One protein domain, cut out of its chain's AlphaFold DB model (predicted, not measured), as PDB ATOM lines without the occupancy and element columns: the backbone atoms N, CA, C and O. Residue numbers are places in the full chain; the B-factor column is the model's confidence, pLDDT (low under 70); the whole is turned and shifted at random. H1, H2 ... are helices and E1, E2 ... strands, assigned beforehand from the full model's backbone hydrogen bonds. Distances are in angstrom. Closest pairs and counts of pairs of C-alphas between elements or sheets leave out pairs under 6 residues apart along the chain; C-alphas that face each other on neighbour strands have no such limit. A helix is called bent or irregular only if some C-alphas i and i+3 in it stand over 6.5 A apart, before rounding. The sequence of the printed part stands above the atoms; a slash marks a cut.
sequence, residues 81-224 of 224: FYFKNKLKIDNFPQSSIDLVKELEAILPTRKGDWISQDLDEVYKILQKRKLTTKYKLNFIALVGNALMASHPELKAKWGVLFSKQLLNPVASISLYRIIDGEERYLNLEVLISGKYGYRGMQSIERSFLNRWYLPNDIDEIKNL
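This is residues 81 to 224 of the 224 residues of an uncharacterized protein of Arcticibacter svalbardensis MN12-7 (UniProt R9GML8). A long, kinked helix, H4, runs through the middle of the domain, with a small, strongly twisted sheet of three strands along one side of it and the helices H2, H3 and H6 packed on it elsewhere. H2 and H3 lie toward one end of the longest axis, and the hairpin of E2 and E3 toward the other. The 144 printed residues include eight named helices and three named strands, in the order H1 H2 H3 H4 E1 H5 E2 E3 H6 H7 H8. The sheet runs E1 E2 E3, all antiparallel, and the class is mostly helix. The whole is compact, with a radius of gyration of the C-alphas of 14.8 A and spans of 45 by 34 by 28 A.

Begin at the sheet: E1, residues 157 to 160, pairs with E2, residues 173 to 179, where N 159 and O 174 are 2.9 A apart. E2 forms a hairpin with E3, residues 182 to 186, where N 184 and O 177 are 2.8 A apart. H4, residues 132 to 150, is on this sheet in two layers, a helix on one face of a sheet, at a height of 10.9 A over a local plane fitted to just 6 C-alphas. H4 is the hub, touching three helices. H2, residues 96 to 106, touches its residues 135 to 142 alone, closest at the C-alphas of Ser 96 and Asn 138, 4.5 A. H3, residues 119 to 128, forms a helical hairpin with H4, at a shallow tilt of 6 degrees, with the C-alphas of Leu 126 and Thr 132 closest at 5.1 A. H6, residues 188 to 193, touches residues 140 to 144 of H4 alone, with the C-alphas of Ile 140 and Leu 188 closest at 6.6 A. H7, residues 201 to 210, only just touches H6, with 3 pairs of C-alphas within 8 A, the closest those of Leu 191 and Ile 204, 6.2 A. H1, residues 81 to 90, only just touches H5, residues 169 to 172, with 3 pairs, the closest the C-alphas of Tyr 82 and Pro 169, 6.1 A. H8, residues 217 to 223, touches no helix and only grazes the sheet. Every O i to N i+4 pair is within hydrogen-bond range in H2, H3, H6 and H7, against 4 of 6 in H1, 13 of 15 in H4 and 0 of 3 in H8, which has 3 of 4 O i to N i+3 pairs in range; H5 is too short for an i+4 pair.

Find C-alpha 132 at (168.510, 130.729, 154.692); from there H4 runs 23.9 A to C-alpha 150 at (144.699, 131.048, 156.726), with a kink of 37 degrees near residue 139. H4 is irregular, with C-alphas 134 and 137 8.0 A apart, as is H1, with C-alphas 84 and 87 8.1 A apart. E2 spans 18.8 A, H2 15.6 A, H3 14.2 A and H7 14.1 A. H8 ends at C-alpha 223, (163.382, 110.929, 163.549), neither bent nor irregular, but only just: C-alphas 220 and 223 are 6.0 A apart.

Look to Thr 109 and Gly 181 for the two C-alphas farthest apart, 45.7 A. The printed part has no cut, and the link from H2 to H3, residues 107 to 118, is long. The mean pLDDT of the printed part is 77.0; 43 residues are under 70, among them residues 161 to 172 and 216 to 224.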
ATOM      1  N   PHE A  81     173.747 130.889 168.559       51.66
ATOM      2  CA  PHE A  81     172.468 131.172 167.955       51.66
ATOM      3  C   PHE A  81     171.509 131.923 168.892       51.66
ATOM      4  O   PHE A  81     170.920 132.902 168.443       51.66
ATOM      5  N   TYR A  82     171.357 131.521 170.164       55.72
ATOM      6  CA  TYR A  82     170.472 132.214 171.110       55.72
ATOM      7  C   TYR A  82     170.923 133.651 171.313       55.72
ATOM      8  O   TYR A  82     170.163 134.564 171.031       55.72
ATOM      9  N   PHE A  83     172.177 133.869 171.708       56.94
ATOM     10  CA  PHE A  83     172.672 135.215 171.994       56.94
ATOM     11  C   PHE A  83     172.699 136.108 170.749       56.94
ATOM     12  O   PHE A  83     172.323 137.274 170.832       56.94
ATOM     13  N   LYS A  84     173.015 135.551 169.570       59.94
ATOM     14  CA  LYS A  84     172.907 136.272 168.287       59.94
ATOM     15  C   LYS A  84     171.469 136.631 167.903       59.94
ATOM     16  O   LYS A  84     171.281 137.537 167.098       59.94
ATOM     17  N   ASN A  85     170.465 135.930 168.431       59.81
ATOM     18  CA  ASN A  85     169.058 136.115 168.067       59.81
ATOM     19  C   ASN A  85     168.152 136.458 169.263       59.81
ATOM     20  O   ASN A  85     166.939 136.479 169.082       59.81
ATOM     21  N   LYS A  86     168.700 136.765 170.448       65.12
ATOM     22  CA  LYS A  86     167.943 136.976 171.695       65.12
ATOM     23  C   LYS A  86     166.854 138.027 171.509       65.12
ATOM     24  O   LYS A  86     165.685 137.729 171.682       65.12
ATOM     25  N   LEU A  87     167.223 139.195 170.985       65.56
ATOM     26  CA  LEU A  87     166.268 140.257 170.657       65.56
ATOM     27  C   LEU A  87     165.168 139.808 169.680       65.56
ATOM     28  O   LEU A  87     164.046 140.285 169.774       65.56
ATOM     29  N   LYS A  88     165.452 138.899 168.739       67.50
ATOM     30  CA  LYS A  88     164.442 138.385 167.795       67.50
ATOM     31  C   LYS A  88     163.507 137.356 168.431       67.50
ATOM     32  O   LYS A  88     162.374 137.221 167.986       67.50
ATOM     33  N   ILE A  89     164.004 136.614 169.415       70.19
ATOM     34  CA  ILE A  89     163.263 135.608 170.185       70.19
ATOM     35  C   ILE A  89     162.361 136.296 171.207       70.19
ATOM     36  O   ILE A  89     161.175 135.994 171.264       70.19
ATOM     37  N   ASP A  90     162.897 137.281 171.926       66.88
ATOM     38  CA  ASP A  90     162.157 138.081 172.906       66.88
ATOM     39  C   ASP A  90     161.021 138.883 172.241       66.88
ATOM     40  O   ASP A  90     159.996 139.144 172.861       66.88
ATOM     41  N   ASN A  91     161.183 139.232 170.956       70.56
ATOM     42  CA  ASN A  91     160.190 139.943 170.140       70.56
ATOM     43  C   ASN A  91     159.518 139.048 169.080       70.56
ATOM     44  O   ASN A  91     159.085 139.521 168.026       70.56
ATOM     45  N   PHE A  92     159.476 137.735 169.290       71.25
ATOM     46  CA  PHE A  92     158.738 136.835 168.407       71.25
ATOM     47  C   PHE A  92     157.230 137.046 168.639       71.25
ATOM     48  O   PHE A  92     156.830 137.011 169.804       71.25
ATOM     49  N   PRO A  93     156.354 137.266 167.627       66.69
ATOM     50  CA  PRO A  93     156.444 137.037 166.170       66.69
ATOM     51  C   PRO A  93     156.785 138.247 165.275       66.69
ATOM     52  O   PRO A  93     156.827 138.107 164.050       66.69
ATOM     53  N   GLN A  94     157.047 139.427 165.841       72.81
ATOM     54  CA  GLN A  94     157.421 140.642 165.097       72.81
ATOM     55  C   GLN A  94     158.775 140.504 164.380       72.81
ATOM     56  O   GLN A  94     159.128 141.321 163.530       72.81
ATOM     57  N   SER A  95     159.514 139.430 164.658       74.31
ATOM     58  CA  SER A  95     160.752 139.085 163.970       74.31
ATOM     59  C   SER A  95     160.583 138.867 162.459       74.31
ATOM     60  O   SER A  95     161.565 138.997 161.736       74.31
ATOM     61  N   SER A  96     159.387 138.618 161.911       78.69
ATOM     62  CA  SER A  96     159.207 138.518 160.448       78.69
ATOM     63  C   SER A  96     159.521 139.826 159.695       78.69
ATOM     64  O   SER A  96     159.882 139.772 158.519       78.69
ATOM     65  N   ILE A  97     159.468 140.986 160.367       80.81
ATOM     66  CA  ILE A  97     159.627 142.321 159.760       80.81
ATOM     67  C   ILE A  97     160.974 142.483 159.041       80.81
ATOM     68  O   ILE A  97     161.018 143.037 157.944       80.81
ATOM     69  N   ASP A  98     162.072 141.994 159.620       81.56
ATOM     70  CA  ASP A  98     163.396 142.132 158.994       81.56
ATOM     71  C   ASP A  98     163.489 141.350 157.678       81.56
ATOM     72  O   ASP A  98     164.113 141.808 156.724       81.56
ATOM     73  N   LEU A  99     162.853 140.175 157.619       84.44
ATOM     74  CA  LEU A  99     162.784 139.386 156.392       84.44
ATOM     75  C   LEU A  99     161.899 140.080 155.356       84.44
ATOM     76  O   LEU A  99     162.280 140.143 154.196       84.44
ATOM     77  N   VAL A 100     160.763 140.645 155.769       84.12
ATOM     78  CA  VAL A 100     159.890 141.425 154.880       84.12
ATOM     79  C   VAL A 100     160.653 142.588 154.244       84.12
ATOM     80  O   VAL A 100     160.660 142.712 153.024       84.12
ATOM     81  N   LYS A 101     161.382 143.379 155.041       86.06
ATOM     82  CA  LYS A 101     162.205 144.490 154.533       86.06
ATOM     83  C   LYS A 101     163.266 144.023 153.532       86.06
ATOM     84  O   LYS A 101     163.476 144.674 152.512       86.06
ATOM     85  N   GLU A 102     163.931 142.901 153.809       87.19
ATOM     86  CA  GLU A 102     164.908 142.311 152.886       87.19
ATOM     87  C   GLU A 102     164.245 141.866 151.572       87.19
ATOM     88  O   GLU A 102     164.769 142.127 150.489       87.19
ATOM     89  N   LEU A 103     163.086 141.210 151.651       84.38
ATOM     90  CA  LEU A 103     162.354 140.737 150.477       84.38
ATOM     91  C   LEU A 103     161.879 141.899 149.604       84.38
ATOM     92  O   LEU A 103     162.048 141.837 148.389       84.38
ATOM     93  N   GLU A 104     161.380 142.981 150.202       86.44
ATOM     94  CA  GLU A 104     160.998 144.203 149.481       86.44
ATOM     95  C   GLU A 104     162.197 144.894 148.819       86.44
ATOM     96  O   GLU A 104     162.057 145.474 147.744       86.44
ATOM     97  N   ALA A 105     163.392 144.806 149.410       86.75
ATOM     98  CA  ALA A 105     164.612 145.319 148.790       86.75
ATOM     99  C   ALA A 105     165.068 144.458 147.596       86.75
ATOM    100  O   ALA A 105     165.534 144.988 146.587       86.75
ATOM    101  N   ILE A 106     164.930 143.130 147.688       85.12
ATOM    102  CA  ILE A 106     165.311 142.189 146.621       85.12
ATOM    103  C   ILE A 106     164.284 142.185 145.479       85.12
ATOM    104  O   ILE A 106     164.662 142.008 144.318       85.12
ATOM    105  N   LEU A 107     163.002 142.365 145.800       82.38
ATOM    106  CA  LEU A 107     161.870 142.360 144.877       82.38
ATOM    107  C   LEU A 107     161.072 143.668 144.997       82.38
ATOM    108  O   LEU A 107     159.932 143.654 145.452       82.38
ATOM    109  N   PRO A 108     161.617 144.806 144.536       73.25
ATOM    110  CA  PRO A 108     160.999 146.122 144.731       73.25
ATOM    111  C   PRO A 108     159.626 146.281 144.061       73.25
ATOM    112  O   PRO A 108     158.869 147.189 144.410       73.25
ATOM    113  N   THR A 109     159.296 145.403 143.109       74.12
ATOM    114  CA  THR A 109     157.992 145.330 142.437       74.12
ATOM    115  C   THR A 109     156.934 144.558 143.231       74.12
ATOM    116  O   THR A 109     155.757 144.640 142.891       74.12
ATOM    117  N   ARG A 110     157.319 143.835 144.290       67.69
ATOM    118  CA  ARG A 110     156.408 143.162 145.220       67.69
ATOM    119  C   ARG A 110     156.456 143.876 146.568       67.69
ATOM    120  O   ARG A 110     157.420 143.750 147.311       67.69
ATOM    121  N   LYS A 111     155.406 144.635 146.871       64.62
ATOM    122  CA  LYS A 111     155.200 145.305 148.163       64.62
ATOM    123  C   LYS A 111     153.863 144.863 148.738       64.62
ATOM    124  O   LYS A 111     152.922 144.667 147.971       64.62
ATOM    125  N   GLY A 112     153.765 144.745 150.058       65.19
ATOM    126  CA  GLY A 112     152.501 144.438 150.731       65.19
ATOM    127  C   GLY A 112     152.566 143.210 151.629       65.19
ATOM    128  O   GLY A 112     153.594 142.923 152.234       65.19
ATOM    129  N   ASP A 113     151.438 142.514 151.757       68.81
ATOM    130  CA  ASP A 113     151.260 141.458 152.748       68.81
ATOM    131  C   ASP A 113     151.999 140.164 152.369       68.81
ATOM    132  O   ASP A 113     151.484 139.296 151.671       68.81
ATOM    133  N   TRP A 114     153.240 140.023 152.832       73.12
ATOM    134  CA  TRP A 114     154.052 138.817 152.634       73.12
ATOM    135  C   TRP A 114     153.524 137.588 153.383       73.12
ATOM    136  O   TRP A 114     154.013 136.487 153.141       73.12
ATOM    137  N   ILE A 115     152.540 137.755 154.274       64.25
ATOM    138  CA  ILE A 115     151.883 136.650 154.983       64.25
ATOM    139  C   ILE A 115     150.980 135.861 154.022       64.25
ATOM    140  O   ILE A 115     150.840 134.652 154.176       64.25
ATOM    141  N   SER A 116     150.431 136.513 152.994       61.31
ATOM    142  CA  SER A 116     149.560 135.904 151.978       61.31
ATOM    143  C   SER A 116     150.267 135.580 150.651       61.31
ATOM    144  O   SER A 116     149.625 135.113 149.709       61.31
ATOM    145  N   GLN A 117     151.584 135.804 150.552       69.81
ATOM    146  CA  GLN A 117     152.366 135.498 149.346       69.81
ATOM    147  C   GLN A 117     152.839 134.039 149.286       69.81
ATOM    148  O   GLN A 117     152.855 133.331 150.289       69.81
ATOM    149  N   ASP A 118     153.269 133.601 148.096       79.00
ATOM    150  CA  ASP A 118     153.848 132.273 147.872       79.00
ATOM    151  C   ASP A 118     155.140 132.090 148.695       79.00
ATOM    152  O   ASP A 118     156.241 132.495 148.308       79.00
ATOM    153  N   LEU A 119     155.002 131.482 149.874       88.31
ATOM    154  CA  LEU A 119     156.114 131.225 150.787       88.31
ATOM    155  C   LEU A 119     157.105 130.187 150.228       88.31
ATOM    156  O   LEU A 119     158.270 130.198 150.640       88.31
ATOM    157  N   ASP A 120     156.702 129.357 149.255       87.56
ATOM    158  CA  ASP A 120     157.637 128.486 148.535       87.56
ATOM    159  C   ASP A 120     158.592 129.330 147.679       87.56
ATOM    160  O   ASP A 120     159.793 129.051 147.601       87.56
ATOM    161  N   GLU A 121     158.089 130.400 147.058       87.06
ATOM    162  CA  GLU A 121     158.907 131.367 146.323       87.06
ATOM    163  C   GLU A 121     159.856 132.131 147.256       87.06
ATOM    164  O   GLU A 121     161.050 132.251 146.955       87.06
ATOM    165  N   VAL A 122     159.374 132.570 148.423       88.31
ATOM    166  CA  VAL A 122     160.213 133.209 149.453       88.31
ATOM    167  C   VAL A 122     161.375 132.296 149.853       88.31
ATOM    168  O   VAL A 122     162.532 132.727 149.866       88.31
ATOM    169  N   TYR A 123     161.107 131.016 150.119       88.88
ATOM    170  CA  TYR A 123     162.159 130.064 150.467       88.88
ATOM    171  C   TYR A 123     163.172 129.860 149.327       88.88
ATOM    172  O   TYR A 123     164.385 129.861 149.566       88.88
ATOM    173  N   LYS A 124     162.705 129.758 148.072       88.38
ATOM    174  CA  LYS A 124     163.577 129.673 146.884       88.38
ATOM    175  C   LYS A 124     164.493 130.893 146.759       88.38
ATOM    176  O   LYS A 124     165.675 130.737 146.441       88.38
ATOM    177  N   ILE A 125     163.993 132.099 147.041       89.00
ATOM    178  CA  ILE A 125     164.796 133.334 147.045       89.00
ATOM    179  C   ILE A 125     165.889 133.256 148.112       89.00
ATOM    180  O   ILE A 125     167.061 133.506 147.806       89.00
ATOM    181  N   LEU A 126     165.535 132.859 149.338       88.56
ATOM    182  CA  LEU A 126     166.493 132.707 150.433       88.56
ATOM    183  C   LEU A 126     167.586 131.685 150.101       88.56
ATOM    184  O   LEU A 126     168.760 131.948 150.368       88.56
ATOM    185  N   GLN A 127     167.234 130.556 149.478       88.81
ATOM    186  CA  GLN A 127     168.212 129.566 149.020       88.81
ATOM    187  C   GLN A 127     169.133 130.127 147.936       88.81
ATOM    188  O   GLN A 127     170.355 130.086 148.089       88.81
ATOM    189  N   LYS A 128     168.570 130.710 146.870       88.81
ATOM    190  CA  LYS A 128     169.338 131.269 145.745       88.81
ATOM    191  C   LYS A 128     170.334 132.339 146.200       88.81
ATOM    192  O   LYS A 128     171.426 132.441 145.647       88.81
ATOM    193  N   ARG A 129     169.975 133.124 147.219       86.56
ATOM    194  CA  ARG A 129     170.810 134.190 147.797       86.56
ATOM    195  C   ARG A 129     171.715 133.720 148.946       86.56
ATOM    196  O   ARG A 129     172.477 134.530 149.459       86.56
ATOM    197  N   LYS A 130     171.662 132.441 149.349       86.00
ATOM    198  CA  LYS A 130     172.386 131.879 150.512       86.00
ATOM    199  C   LYS A 130     172.065 132.593 151.838       86.00
ATOM    200  O   LYS A 130     172.919 132.742 152.706       86.00
ATOM    201  N   LEU A 131     170.816 133.027 151.996       84.75
ATOM    202  CA  LEU A 131     170.321 133.792 153.145       84.75
ATOM    203  C   LEU A 131     169.499 132.948 154.137       84.75
ATOM    204  O   LEU A 131     169.059 133.469 155.163       84.75
ATOM    205  N   THR A 132     169.318 131.651 153.871       81.38
ATOM    206  CA  THR A 132     168.510 130.729 154.692       81.38
ATOM    207  C   THR A 132     168.931 130.712 156.159       81.38
ATOM    208  O   THR A 132     168.083 130.862 157.028       81.38
ATOM    209  N   THR A 133     170.228 130.605 156.458       78.94
ATOM    210  CA  THR A 133     170.723 130.604 157.846       78.94
ATOM    211  C   THR A 133     170.465 131.937 158.551       78.94
ATOM    212  O   THR A 133     170.076 131.945 159.718       78.94
ATOM    213  N   LYS A 134     170.641 133.067 157.847       81.50
ATOM    214  CA  LYS A 134     170.476 134.421 158.405       81.50
ATOM    215  C   LYS A 134     169.022 134.713 158.786       81.50
ATOM    216  O   LYS A 134     168.781 135.297 159.840       81.50
ATOM    217  N   TYR A 135     168.073 134.303 157.942       83.88
ATOM    218  CA  TYR A 135     166.644 134.584 158.118       83.88
ATOM    219  C   TYR A 135     165.820 133.366 158.544       83.88
ATOM    220  O   TYR A 135     164.596 133.416 158.480       83.88
ATOM    221  N   LYS A 136     166.452 132.278 159.008       82.06
ATOM    222  CA  LYS A 136     165.756 131.042 159.405       82.06
ATOM    223  C   LYS A 136     164.603 131.317 160.375       82.06
ATOM    224  O   LYS A 136     163.475 130.913 160.117       82.06
ATOM    225  N   LEU A 137     164.880 132.033 161.466       80.31
ATOM    226  CA  LEU A 137     163.879 132.348 162.489       80.31
ATOM    227  C   LEU A 137     162.773 133.267 161.948       80.31
ATOM    228  O   LEU A 137     161.597 133.042 162.211       80.31
ATOM    229  N   ASN A 138     163.150 134.265 161.145       86.81
ATOM    230  CA  ASN A 138     162.217 135.200 160.521       86.81
ATOM    231  C   ASN A 138     161.265 134.480 159.543       86.81
ATOM    232  O   ASN A 138     160.081 134.797 159.480       86.81
ATOM    233  N   PHE A 139     161.776 133.491 158.802       87.44
ATOM    234  CA  PHE A 139     160.982 132.683 157.880       87.44
ATOM    235  C   PHE A 139     160.039 131.728 158.623       87.44
ATOM    236  O   PHE A 139     158.885 131.600 158.232       87.44
ATOM    237  N   ILE A 140     160.477 131.129 159.739       87.31
ATOM    238  CA  ILE A 140     159.595 130.347 160.625       87.31
ATOM    239  C   ILE A 140     158.440 131.216 161.145       87.31
ATOM    240  O   ILE A 140     157.289 130.782 161.100       87.31
ATOM    241  N   ALA A 141     158.729 132.445 161.588       87.75
ATOM    242  CA  ALA A 141     157.707 133.398 162.024       87.75
ATOM    243  C   ALA A 141     156.713 133.720 160.898       87.75
ATOM    244  O   ALA A 141     155.503 133.699 161.114       87.75
ATOM    245  N   LEU A 142     157.222 133.976 159.687       89.31
ATOM    246  CA  LEU A 142     156.402 134.285 158.517       89.31
ATOM    247  C   LEU A 142     155.460 133.123 158.160       89.31
ATOM    248  O   LEU A 142     154.261 133.342 158.009       89.31
ATOM    249  N   VAL A 143     155.978 131.890 158.114       90.44
ATOM    250  CA  VAL A 143     155.183 130.679 157.847       90.44
ATOM    251  C   VAL A 143     154.123 130.460 158.924       90.44
ATOM    252  O   VAL A 143     152.965 130.220 158.598       90.44
ATOM    253  N   GLY A 144     154.484 130.555 160.206       90.75
ATOM    254  CA  GLY A 144     153.517 130.340 161.281       90.75
ATOM    255  C   GLY A 144     152.414 131.396 161.311       90.75
ATOM    256  O   GLY A 144     151.253 131.052 161.513       90.75
ATOM    257  N   ASN A 145     152.744 132.660 161.027       90.44
ATOM    258  CA  ASN A 145     151.743 133.720 160.899       90.44
ATOM    259  C   ASN A 145     150.797 133.472 159.716       90.44
ATOM    260  O   ASN A 145     149.595 133.669 159.869       90.44
ATOM    261  N   ALA A 146     151.314 132.997 158.579       90.44
ATOM    262  CA  ALA A 146     150.493 132.650 157.419       90.44
ATOM    263  C   ALA A 146     149.510 131.520 157.733       90.44
ATOM    264  O   ALA A 146     148.316 131.669 157.508       90.44
ATOM    265  N   LEU A 147     149.982 130.438 158.358       91.38
ATOM    266  CA  LEU A 147     149.127 129.316 158.760       91.38
ATOM    267  C   LEU A 147     148.008 129.746 159.719       91.38
ATOM    268  O   LEU A 147     146.860 129.348 159.541       91.38
ATOM    269  N   MET A 148     148.321 130.577 160.719       91.94
ATOM    270  CA  MET A 148     147.316 131.093 161.658       91.94
ATOM    271  C   MET A 148     146.307 132.032 160.989       91.94
ATOM    272  O   MET A 148     145.138 132.026 161.365       91.94
ATOM    273  N   ALA A 149     146.742 132.831 160.009       90.31
ATOM    274  CA  ALA A 149     145.867 133.725 159.256       90.31
ATOM    275  C   ALA A 149     144.951 132.961 158.285       90.31
ATOM    276  O   ALA A 149     143.785 133.321 158.144       90.31
ATOM    277  N   SER A 150     145.459 131.902 157.649       90.75
ATOM    278  CA  SER A 150     144.699 131.048 156.726       90.75
ATOM    279  C   SER A 150     143.706 130.119 157.429       90.75
ATOM    280  O   SER A 150     142.716 129.732 156.817       90.75
ATOM    281  N   HIS A 151     143.945 129.792 158.704       92.44
ATOM    282  CA  HIS A 151     143.122 128.862 159.489       92.44
ATOM    283  C   HIS A 151     142.804 129.395 160.898       92.44
ATOM    284  O   HIS A 151     143.208 128.805 161.918       92.44
ATOM    285  N   PRO A 152     142.092 130.529 161.002       92.94
ATOM    286  CA  PRO A 152     141.767 131.141 162.289       92.94
ATOM    287  C   PRO A 152     140.912 130.229 163.186       92.94
ATOM    288  O   PRO A 152     140.959 130.338 164.415       92.94
ATOM    289  N   GLU A 153     140.159 129.291 162.605       93.25
ATOM    290  CA  GLU A 153     139.311 128.323 163.304       93.25
ATOM    291  C   GLU A 153     140.090 127.398 164.243       93.25
ATOM    292  O   GLU A 153     139.550 126.958 165.260       93.25
ATOM    293  N   LEU A 154     141.369 127.138 163.955       92.19
ATOM    294  CA  LEU A 154     142.211 126.286 164.796       92.19
ATOM    295  C   LEU A 154     142.675 126.992 166.072       92.19
ATOM    296  O   LEU A 154     143.196 126.328 166.969       92.19
ATOM    297  N   LYS A 155     142.485 128.319 166.163       92.31
ATOM    298  CA  LYS A 155     142.860 129.160 167.314       92.31
ATOM    299  C   LYS A 155     144.304 128.932 167.774       92.31
ATOM    300  O   LYS A 155     144.601 129.024 168.966       92.31
ATOM    301  N   ALA A 156     145.184 128.616 166.826       92.94
ATOM    302  CA  ALA A 156     146.601 128.432 167.083       92.94
ATOM    303  C   ALA A 156     147.249 129.760 167.487       92.94
ATOM    304  O   ALA A 156     146.826 130.835 167.056       92.94
ATOM    305  N   LYS A 157     148.260 129.678 168.347       90.88
ATOM    306  CA  LYS A 157     149.025 130.817 168.855       90.88
ATOM    307  C   LYS A 157     150.497 130.449 168.939       90.88
ATOM    308  O   LYS A 157     150.848 129.274 169.017       90.88
ATOM    309  N   TRP A 158     151.361 131.455 168.974       87.62
ATOM    310  CA  TRP A 158     152.751 131.255 169.367       87.62
ATOM    311  C   TRP A 158     152.846 130.990 170.866       87.62
ATOM    312  O   TRP A 158     152.212 131.685 171.659       87.62
ATOM    313  N   GLY A 159     153.648 130.003 171.246       77.69
ATOM    314  CA  GLY A 159     153.881 129.639 172.635       77.69
ATOM    315  C   GLY A 159     155.253 129.021 172.843       77.69
ATOM    316  O   GLY A 159     155.940 128.623 171.893       77.69
ATOM    317  N   VAL A 160     155.645 128.953 174.112       71.31
ATOM    318  CA  VAL A 160     156.887 128.308 174.525       71.31
ATOM    319  C   VAL A 160     156.605 126.842 174.814       71.31
ATOM    320  O   VAL A 160     155.764 126.501 175.639       71.31
ATOM    321  N   LEU A 161     157.325 125.971 174.130       65.38
ATOM    322  CA  LEU A 161     157.229 124.532 174.242       65.38
ATOM    323  C   LEU A 161     157.852 124.107 175.576       65.38
ATOM    324  O   LEU A 161     159.068 124.182 175.766       65.38
ATOM    325  N   PHE A 162     156.997 123.701 176.515       51.44
ATOM    326  CA  PHE A 162     157.356 123.502 177.923       51.44
ATOM    327  C   PHE A 162     158.502 122.491 178.115       51.44
ATOM    328  O   PHE A 162     159.434 122.747 178.872       51.44
ATOM    329  N   SER A 163     158.515 121.398 177.343       52.25
ATOM    330  CA  SER A 163     159.569 120.368 177.387       52.25
ATOM    331  C   SER A 163     160.913 120.808 176.788       52.25
ATOM    332  O   SER A 163     161.917 120.115 176.944       52.25
ATOM    333  N   LYS A 164     160.970 121.967 176.117       50.50
ATOM    334  CA  LYS A 164     162.168 122.483 175.432       50.50
ATOM    335  C   LYS A 164     162.625 123.849 175.925       50.50
ATOM    336  O   LYS A 164     163.480 124.452 175.284       50.50
ATOM    337  N   GLN A 165     162.147 124.301 177.086       48.03
ATOM    338  CA  GLN A 165     162.611 125.545 177.720       48.03
ATOM    339  C   GLN A 165     164.139 125.589 177.932       48.03
ATOM    340  O   GLN A 165     164.709 126.671 178.027       48.03
ATOM    341  N   LEU A 166     164.805 124.426 177.937       48.31
ATOM    342  CA  LEU A 166     166.254 124.270 178.111       48.31
ATOM    343  C   LEU A 166     167.021 123.920 176.812       48.31
ATOM    344  O   LEU A 166     168.237 123.737 176.848       48.31
ATOM    345  N   LEU A 167     166.338 123.800 175.663       50.06
ATOM    346  CA  LEU A 167     166.950 123.553 174.347       50.06
ATOM    347  C   LEU A 167     167.066 124.850 173.530       50.06
ATOM    348  O   LEU A 167     166.624 125.911 173.959       50.06
ATOM    349  N   ASN A 168     167.701 124.768 172.348       53.84
ATOM    350  CA  ASN A 168     167.833 125.883 171.401       53.84
ATOM    351  C   ASN A 168     166.526 126.706 171.344       53.84
ATOM    352  O   ASN A 168     165.477 126.109 171.130       53.84
ATOM    353  N   PRO A 169     166.566 128.036 171.493       55.97
ATOM    354  CA  PRO A 169     165.363 128.861 171.561       55.97
ATOM    355  C   PRO A 169     164.414 128.735 170.364       55.97
ATOM    356  O   PRO A 169     163.217 128.956 170.485       55.97
ATOM    357  N   VAL A 170     164.925 128.368 169.184       56.47
ATOM    358  CA  VAL A 170     164.050 128.064 168.037       56.47
ATOM    359  C   VAL A 170     163.208 126.820 168.308       56.47
ATOM    360  O   VAL A 170     162.040 126.780 167.949       56.47
ATOM    361  N   ALA A 171     163.780 125.840 169.005       55.84
ATOM    362  CA  ALA A 171     163.100 124.623 169.415       55.84
ATOM    363  C   ALA A 171     162.164 124.838 170.615       55.84
ATOM    364  O   ALA A 171     161.317 123.977 170.861       55.84
ATOM    365  N   SER A 172     162.310 125.948 171.349       64.31
ATOM    366  CA  SER A 172     161.385 126.342 172.411       64.31
ATOM    367  C   SER A 172     160.232 127.205 171.897       64.31
ATOM    368  O   SER A 172     159.173 127.173 172.507       64.31
ATOM    369  N   ILE A 173     160.353 127.905 170.766       75.25
ATOM    370  CA  ILE A 173     159.220 128.606 170.140       75.25
ATOM    371  C   ILE A 173     158.455 127.649 169.224       75.25
ATOM    372  O   ILE A 173     159.012 127.023 168.325       75.25
ATOM    373  N   SER A 174     157.144 127.562 169.412       83.88
ATOM    374  CA  SER A 174     156.284 126.682 168.621       83.88
ATOM    375  C   SER A 174     154.895 127.269 168.444       83.88
ATOM    376  O   SER A 174     154.503 128.200 169.150       83.88
ATOM    377  N   LEU A 175     154.144 126.720 167.492       89.00
ATOM    378  CA  LEU A 175     152.707 126.940 167.473       89.00
ATOM    379  C   LEU A 175     152.065 125.989 168.478       89.00
ATOM    380  O   LEU A 175     152.435 124.818 168.534       89.00
ATOM    381  N   TYR A 176     151.088 126.471 169.233       90.12
ATOM    382  CA  TYR A 176     150.284 125.649 170.125       90.12
ATOM    383  C   TYR A 176     148.801 126.004 170.017       90.12
ATOM    384  O   TYR A 176     148.430 127.098 169.584       90.12
ATOM    385  N   ARG A 177     147.945 125.063 170.405       91.88
ATOM    386  CA  ARG A 177     146.496 125.243 170.554       91.88
ATOM    387  C   ARG A 177     145.958 124.289 171.610       91.88
ATOM    388  O   ARG A 177     146.627 123.331 171.980       91.88
ATOM    389  N   ILE A 178     144.725 124.524 172.042       89.19
ATOM    390  CA  ILE A 178     144.021 123.630 172.965       89.19
ATOM    391  C   ILE A 178     143.103 122.709 172.152       89.19
ATOM    392  O   ILE A 178     142.312 123.188 171.334       89.19
ATOM    393  N   ILE A 179     143.226 121.398 172.357       88.62
ATOM    394  CA  ILE A 179     142.358 120.360 171.782       88.62
ATOM    395  C   ILE A 179     141.872 119.501 172.944       88.62
ATOM    396  O   ILE A 179     142.692 118.949 173.670       88.62
ATOM    397  N   ASP A 180     140.556 119.448 173.147       90.00
ATOM    398  CA  ASP A 180     139.917 118.668 174.218       90.00
ATOM    399  C   ASP A 180     140.466 118.967 175.629       90.00
ATOM    400  O   ASP A 180     140.590 118.089 176.473       90.00
ATOM    401  N   GLY A 181     140.801 120.236 175.887       85.69
ATOM    402  CA  GLY A 181     141.342 120.694 177.174       85.69
ATOM    403  C   GLY A 181     142.854 120.512 177.336       85.69
ATOM    404  O   GLY A 181     143.408 120.984 178.325       85.69
ATOM    405  N   GLU A 182     143.535 119.910 176.361       87.19
ATOM    406  CA  GLU A 182     144.979 119.678 176.400       87.19
ATOM    407  C   GLU A 182     145.732 120.614 175.455       87.19
ATOM    408  O   GLU A 182     145.324 120.848 174.313       87.19
ATOM    409  N   GLU A 183     146.870 121.131 175.917       85.94
ATOM    410  CA  GLU A 183     147.781 121.888 175.065       85.94
ATOM    411  C   GLU A 183     148.485 120.952 174.085       85.94
ATOM    412  O   GLU A 183     149.152 119.987 174.466       85.94
ATOM    413  N   ARG A 184     148.361 121.266 172.800       86.88
ATOM    414  CA  ARG A 184     149.035 120.559 171.720       86.88
ATOM    415  C   ARG A 184     149.917 121.514 170.947       86.88
ATOM    416  O   ARG A 184     149.549 122.665 170.722       86.88
ATOM    417  N   TYR A 185     151.046 121.006 170.486       86.81
ATOM    418  CA  TYR A 185     152.126 121.796 169.919       86.81
ATOM    419  C   TYR A 185     152.498 121.303 168.521       86.81
ATOM    420  O   TYR A 185     152.402 120.115 168.205       86.81
ATOM    421  N   LEU A 186     152.975 122.227 167.693       86.44
ATOM    422  CA  LEU A 186     153.528 121.977 166.373       86.44
ATOM    423  C   LEU A 186     154.889 122.664 166.256       86.44
ATOM    424  O   LEU A 186     155.011 123.891 166.322       86.44
ATOM    425  N   ASN A 187     155.925 121.861 166.021       81.31
ATOM    426  CA  ASN A 187     157.273 122.361 165.796       81.31
ATOM    427  C   ASN A 187     157.498 122.661 164.302       81.31
ATOM    428  O   ASN A 187     157.862 121.781 163.518       81.31
ATOM    429  N   LEU A 188     157.298 123.924 163.916       82.69
ATOM    430  CA  LEU A 188     157.525 124.393 162.543       82.69
ATOM    431  C   LEU A 188     158.992 124.312 162.109       82.69
ATOM    432  O   LEU A 188     159.260 124.144 160.920       82.69
ATOM    433  N   GLU A 189     159.947 124.402 163.039       79.31
ATOM    434  CA  GLU A 189     161.368 124.306 162.704       79.31
ATOM    435  C   GLU A 189     161.685 122.958 162.057       79.31
ATOM    436  O   GLU A 189     162.393 122.927 161.052       79.31
ATOM    437  N   VAL A 190     161.125 121.855 162.565       76.06
ATOM    438  CA  VAL A 190     161.358 120.530 161.968       76.06
ATOM    439  C   VAL A 190     160.761 120.436 160.563       76.06
ATOM    440  O   VAL A 190     161.367 119.853 159.666       76.06
ATOM    441  N   LEU A 191     159.607 121.057 160.330       76.19
ATOM    442  CA  LEU A 191     158.963 121.040 159.016       76.19
ATOM    443  C   LEU A 191     159.695 121.909 157.978       76.19
ATOM    444  O   LEU A 191     159.673 121.600 156.787       76.19
ATOM    445  N   ILE A 192     160.360 122.977 158.426       78.38
ATOM    446  CA  ILE A 192     161.079 123.931 157.566       78.38
ATOM    447  C   ILE A 192     162.558 123.549 157.392       78.38
ATOM    448  O   ILE A 192     163.149 123.815 156.347       78.38
ATOM    449  N   SER A 193     163.176 122.963 158.418       69.44
ATOM    450  CA  SER A 193     164.632 122.775 158.538       69.44
ATOM    451  C   SER A 193     165.054 121.360 158.954       69.44
ATOM    452  O   SER A 193     166.223 121.168 159.285       69.44
ATOM    453  N   GLY A 194     164.136 120.389 158.991       64.56
ATOM    454  CA  GLY A 194     164.429 119.000 159.356       64.56
ATOM    455  C   GLY A 194     165.363 118.290 158.370       64.56
ATOM    456  O   GLY A 194     165.853 118.881 157.408       64.56
ATOM    457  N   LYS A 195     165.587 116.989 158.585       60.38
ATOM    458  CA  LYS A 195     166.568 116.156 157.854       60.38
ATOM    459  C   LYS A 195     166.476 116.247 156.323       60.38
ATOM    460  O   LYS A 195     167.486 116.120 155.639       60.38
ATOM    461  N   TYR A 196     165.276 116.485 155.800       57.34
ATOM    462  CA  TYR A 196     164.987 116.557 154.366       57.34
ATOM    463  C   TYR A 196     164.890 117.994 153.818       57.34
ATOM    464  O   TYR A 196     164.595 118.181 152.642       57.34
ATOM    465  N   GLY A 197     165.143 119.012 154.647       68.38
ATOM    466  CA  GLY A 197     164.958 120.416 154.288       68.38
ATOM    467  C   GLY A 197     163.486 120.838 154.239       68.38
ATOM    468  O   GLY A 197     162.602 120.162 154.769       68.38
ATOM    469  N   TYR A 198     163.233 121.994 153.627       80.56
ATOM    470  CA  TYR A 198     161.899 122.581 153.510       80.56
ATOM    471  C   TYR A 198     160.977 121.710 152.653       80.56
ATOM    472  O   TYR A 198     161.270 121.439 151.490       80.56
ATOM    473  N   ARG A 199     159.844 121.292 153.228       77.88
ATOM    474  CA  ARG A 199     158.898 120.353 152.597       77.88
ATOM    475  C   ARG A 199     157.856 121.012 151.685       77.88
ATOM    476  O   ARG A 199     156.987 120.316 151.164       77.88
ATOM    477  N   GLY A 200     157.933 122.328 151.505       84.81
ATOM    478  CA  GLY A 200     156.936 123.109 150.778       84.81
ATOM    479  C   GLY A 200     155.684 123.412 151.603       84.81
ATOM    480  O   GLY A 200     155.330 122.666 152.525       84.81
ATOM    481  N   MET A 201     154.990 124.499 151.266       88.38
ATOM    482  CA  MET A 201     153.836 124.981 152.027       88.38
ATOM    483  C   MET A 201     152.710 123.964 152.131       88.38
ATOM    484  O   MET A 201     152.202 123.761 153.226       88.38
ATOM    485  N   GLN A 202     152.387 123.243 151.056       87.88
ATOM    486  CA  GLN A 202     151.319 122.235 151.088       87.88
ATOM    487  C   GLN A 202     151.579 121.127 152.125       87.88
ATOM    488  O   GLN A 202     150.668 120.678 152.822       87.88
ATOM    489  N   SER A 203     152.832 120.674 152.258       87.56
ATOM    490  CA  SER A 203     153.187 119.656 153.253       87.56
ATOM    491  C   SER A 203     153.176 120.216 154.674       87.56
ATOM    492  O   SER A 203     152.846 119.489 155.621       87.56
ATOM    493  N   ILE A 204     153.584 121.475 154.837       89.19
ATOM    494  CA  ILE A 204     153.588 122.169 156.126       89.19
ATOM    495  C   ILE A 204     152.147 122.390 156.590       89.19
ATOM    496  O   ILE A 204     151.812 122.010 157.707       89.19
ATOM    497  N   GLU A 205     151.287 122.905 155.716       90.69
ATOM    498  CA  GLU A 205     149.864 123.143 155.960       90.69
ATOM    499  C   GLU A 205     149.139 121.846 156.323       90.69
ATOM    500  O   GLU A 205     148.488 121.770 157.361       90.69
ATOM    501  N   ARG A 206     149.357 120.754 155.574       90.06
ATOM    502  CA  ARG A 206     148.798 119.438 155.933       90.06
ATOM    503  C   ARG A 206     149.208 118.995 157.340       90.06
ATOM    504  O   ARG A 206     148.400 118.392 158.046       90.06
ATOM    505  N   SER A 207     150.450 119.256 157.745       89.38
ATOM    506  CA  SER A 207     150.921 118.932 159.097       89.38
ATOM    507  C   SER A 207     150.291 119.854 160.137       89.38
ATOM    508  O   SER A 207     149.882 119.389 161.191       89.38
ATOM    509  N   PHE A 208     150.132 121.134 159.823       90.50
ATOM    510  CA  PHE A 208     149.459 122.099 160.682       90.50
ATOM    511  C   PHE A 208     147.966 121.798 160.879       90.50
ATOM    512  O   PHE A 208     147.441 122.016 161.964       90.50
ATOM    513  N   LEU A 209     147.289 121.207 159.896       91.19
ATOM    514  CA  LEU A 209     145.903 120.763 160.053       91.19
ATOM    515  C   LEU A 209     145.778 119.492 160.911       91.19
ATOM    516  O   LEU A 209     144.823 119.361 161.671       91.19
ATOM    517  N   ASN A 210     146.736 118.560 160.808       87.31
ATOM    518  CA  ASN A 210     146.530 117.174 161.259       87.31
ATOM    519  C   ASN A 210     147.525 116.652 162.311       87.31
ATOM    520  O   ASN A 210     147.324 115.559 162.829       87.31
ATOM    521  N   ARG A 211     148.629 117.352 162.592       86.38
ATOM    522  CA  ARG A 211     149.760 116.814 163.372       86.38
ATOM    523  C   ARG A 211     150.118 117.714 164.549       86.38
ATOM    524  O   ARG A 211     151.115 118.429 164.515       86.38
ATOM    525  N   TRP A 212     149.300 117.642 165.590       87.94
ATOM    526  CA  TRP A 212     149.494 118.349 166.853       87.94
ATOM    527  C   TRP A 212     149.871 117.359 167.955       87.94
ATOM    528  O   TRP A 212     149.182 116.362 168.147       87.94
ATOM    529  N   TYR A 213     150.952 117.636 168.676       85.00
ATOM    530  CA  TYR A 213     151.575 116.684 169.599       85.00
ATOM    531  C   TYR A 213     151.448 117.141 171.050       85.00
ATOM    532  O   TYR A 213     151.405 118.345 171.312       85.00
ATOM    533  N   LEU A 214     151.419 116.202 172.000       79.88
ATOM    534  CA  LEU A 214     151.600 116.551 173.413       79.88
ATOM    535  C   LEU A 214     153.007 117.109 173.644       79.88
ATOM    536  O   LEU A 214     153.926 116.768 172.895       79.88
ATOM    537  N   PRO A 215     153.214 117.883 174.724       70.31
ATOM    538  CA  PRO A 215     154.542 118.332 175.143       70.31
ATOM    539  C   PRO A 215     155.611 117.229 175.155       70.31
ATOM    540  O   PRO A 215     156.765 117.492 174.813       70.31
ATOM    541  N   ASN A 216     155.225 116.005 175.527       66.88
ATOM    542  CA  ASN A 216     156.138 114.874 175.713       66.88
ATOM    543  C   ASN A 216     156.445 114.107 174.414       66.88
ATOM    544  O   ASN A 216     157.483 113.459 174.331       66.88
ATOM    545  N   ASP A 217     155.613 114.236 173.377       67.62
ATOM    546  CA  ASP A 217     155.737 113.452 172.133       67.62
ATOM    547  C   ASP A 217     156.606 114.160 171.076       67.62
ATOM    548  O   ASP A 217     156.893 113.652 169.994       67.62
ATOM    549  N   ILE A 218     157.053 115.380 171.376       57.31
ATOM    550  CA  ILE A 218     157.744 116.253 170.422       57.31
ATOM    551  C   ILE A 218     159.169 115.771 170.098       57.31
ATOM    552  O   ILE A 218     159.742 116.181 169.082       57.31
ATOM    553  N   ASP A 219     159.768 114.911 170.927       51.25
ATOM    554  CA  ASP A 219     161.080 114.321 170.637       51.25
ATOM    555  C   ASP A 219     161.030 113.193 169.593       51.25
ATOM    556  O   ASP A 219     162.027 112.989 168.898       51.25
ATOM    557  N   GLU A 220     159.873 112.558 169.359       46.34
ATOM    558  CA  GLU A 220     159.706 111.572 168.276       46.34
ATOM    559  C   GLU A 220     159.850 112.207 166.881       46.34
ATOM    560  O   GLU A 220     160.243 111.554 165.912       46.34
ATOM    561  N   ILE A 221     159.636 113.523 166.783       48.81
ATOM    562  CA  ILE A 221     159.698 114.288 165.531       48.81
ATOM    563  C   ILE A 221     161.147 114.421 165.013       48.81
ATOM    564  O   ILE A 221     161.351 114.626 163.818       48.81
ATOM    565  N   LYS A 222     162.181 114.251 165.859       42.97
ATOM    566  CA  LYS A 222     163.597 114.292 165.418       42.97
ATOM    567  C   LYS A 222     163.962 113.162 164.444       42.97
ATOM    568  O   LYS A 222     164.964 113.280 163.742       42.97
ATOM    569  N   ASN A 223     163.157 112.100 164.397       37.09
ATOM    570  CA  ASN A 223     163.382 110.929 163.549       37.09
ATOM    571  C   ASN A 223     162.601 110.963 162.218       37.09
ATOM    572  O   ASN A 223     162.700 110.007 161.445       37.09
ATOM    573  N   LEU A 224     161.862 112.047 161.931       39.84
ATOM    574  CA  LEU A 224     161.122 112.275 160.677       39.84
ATOM    575  C   LEU A 224     161.834 113.231 159.716       39.84
ATOM    576  O   LEU A 224     161.504 113.140 158.512       39.84
TER     577      LEU A 224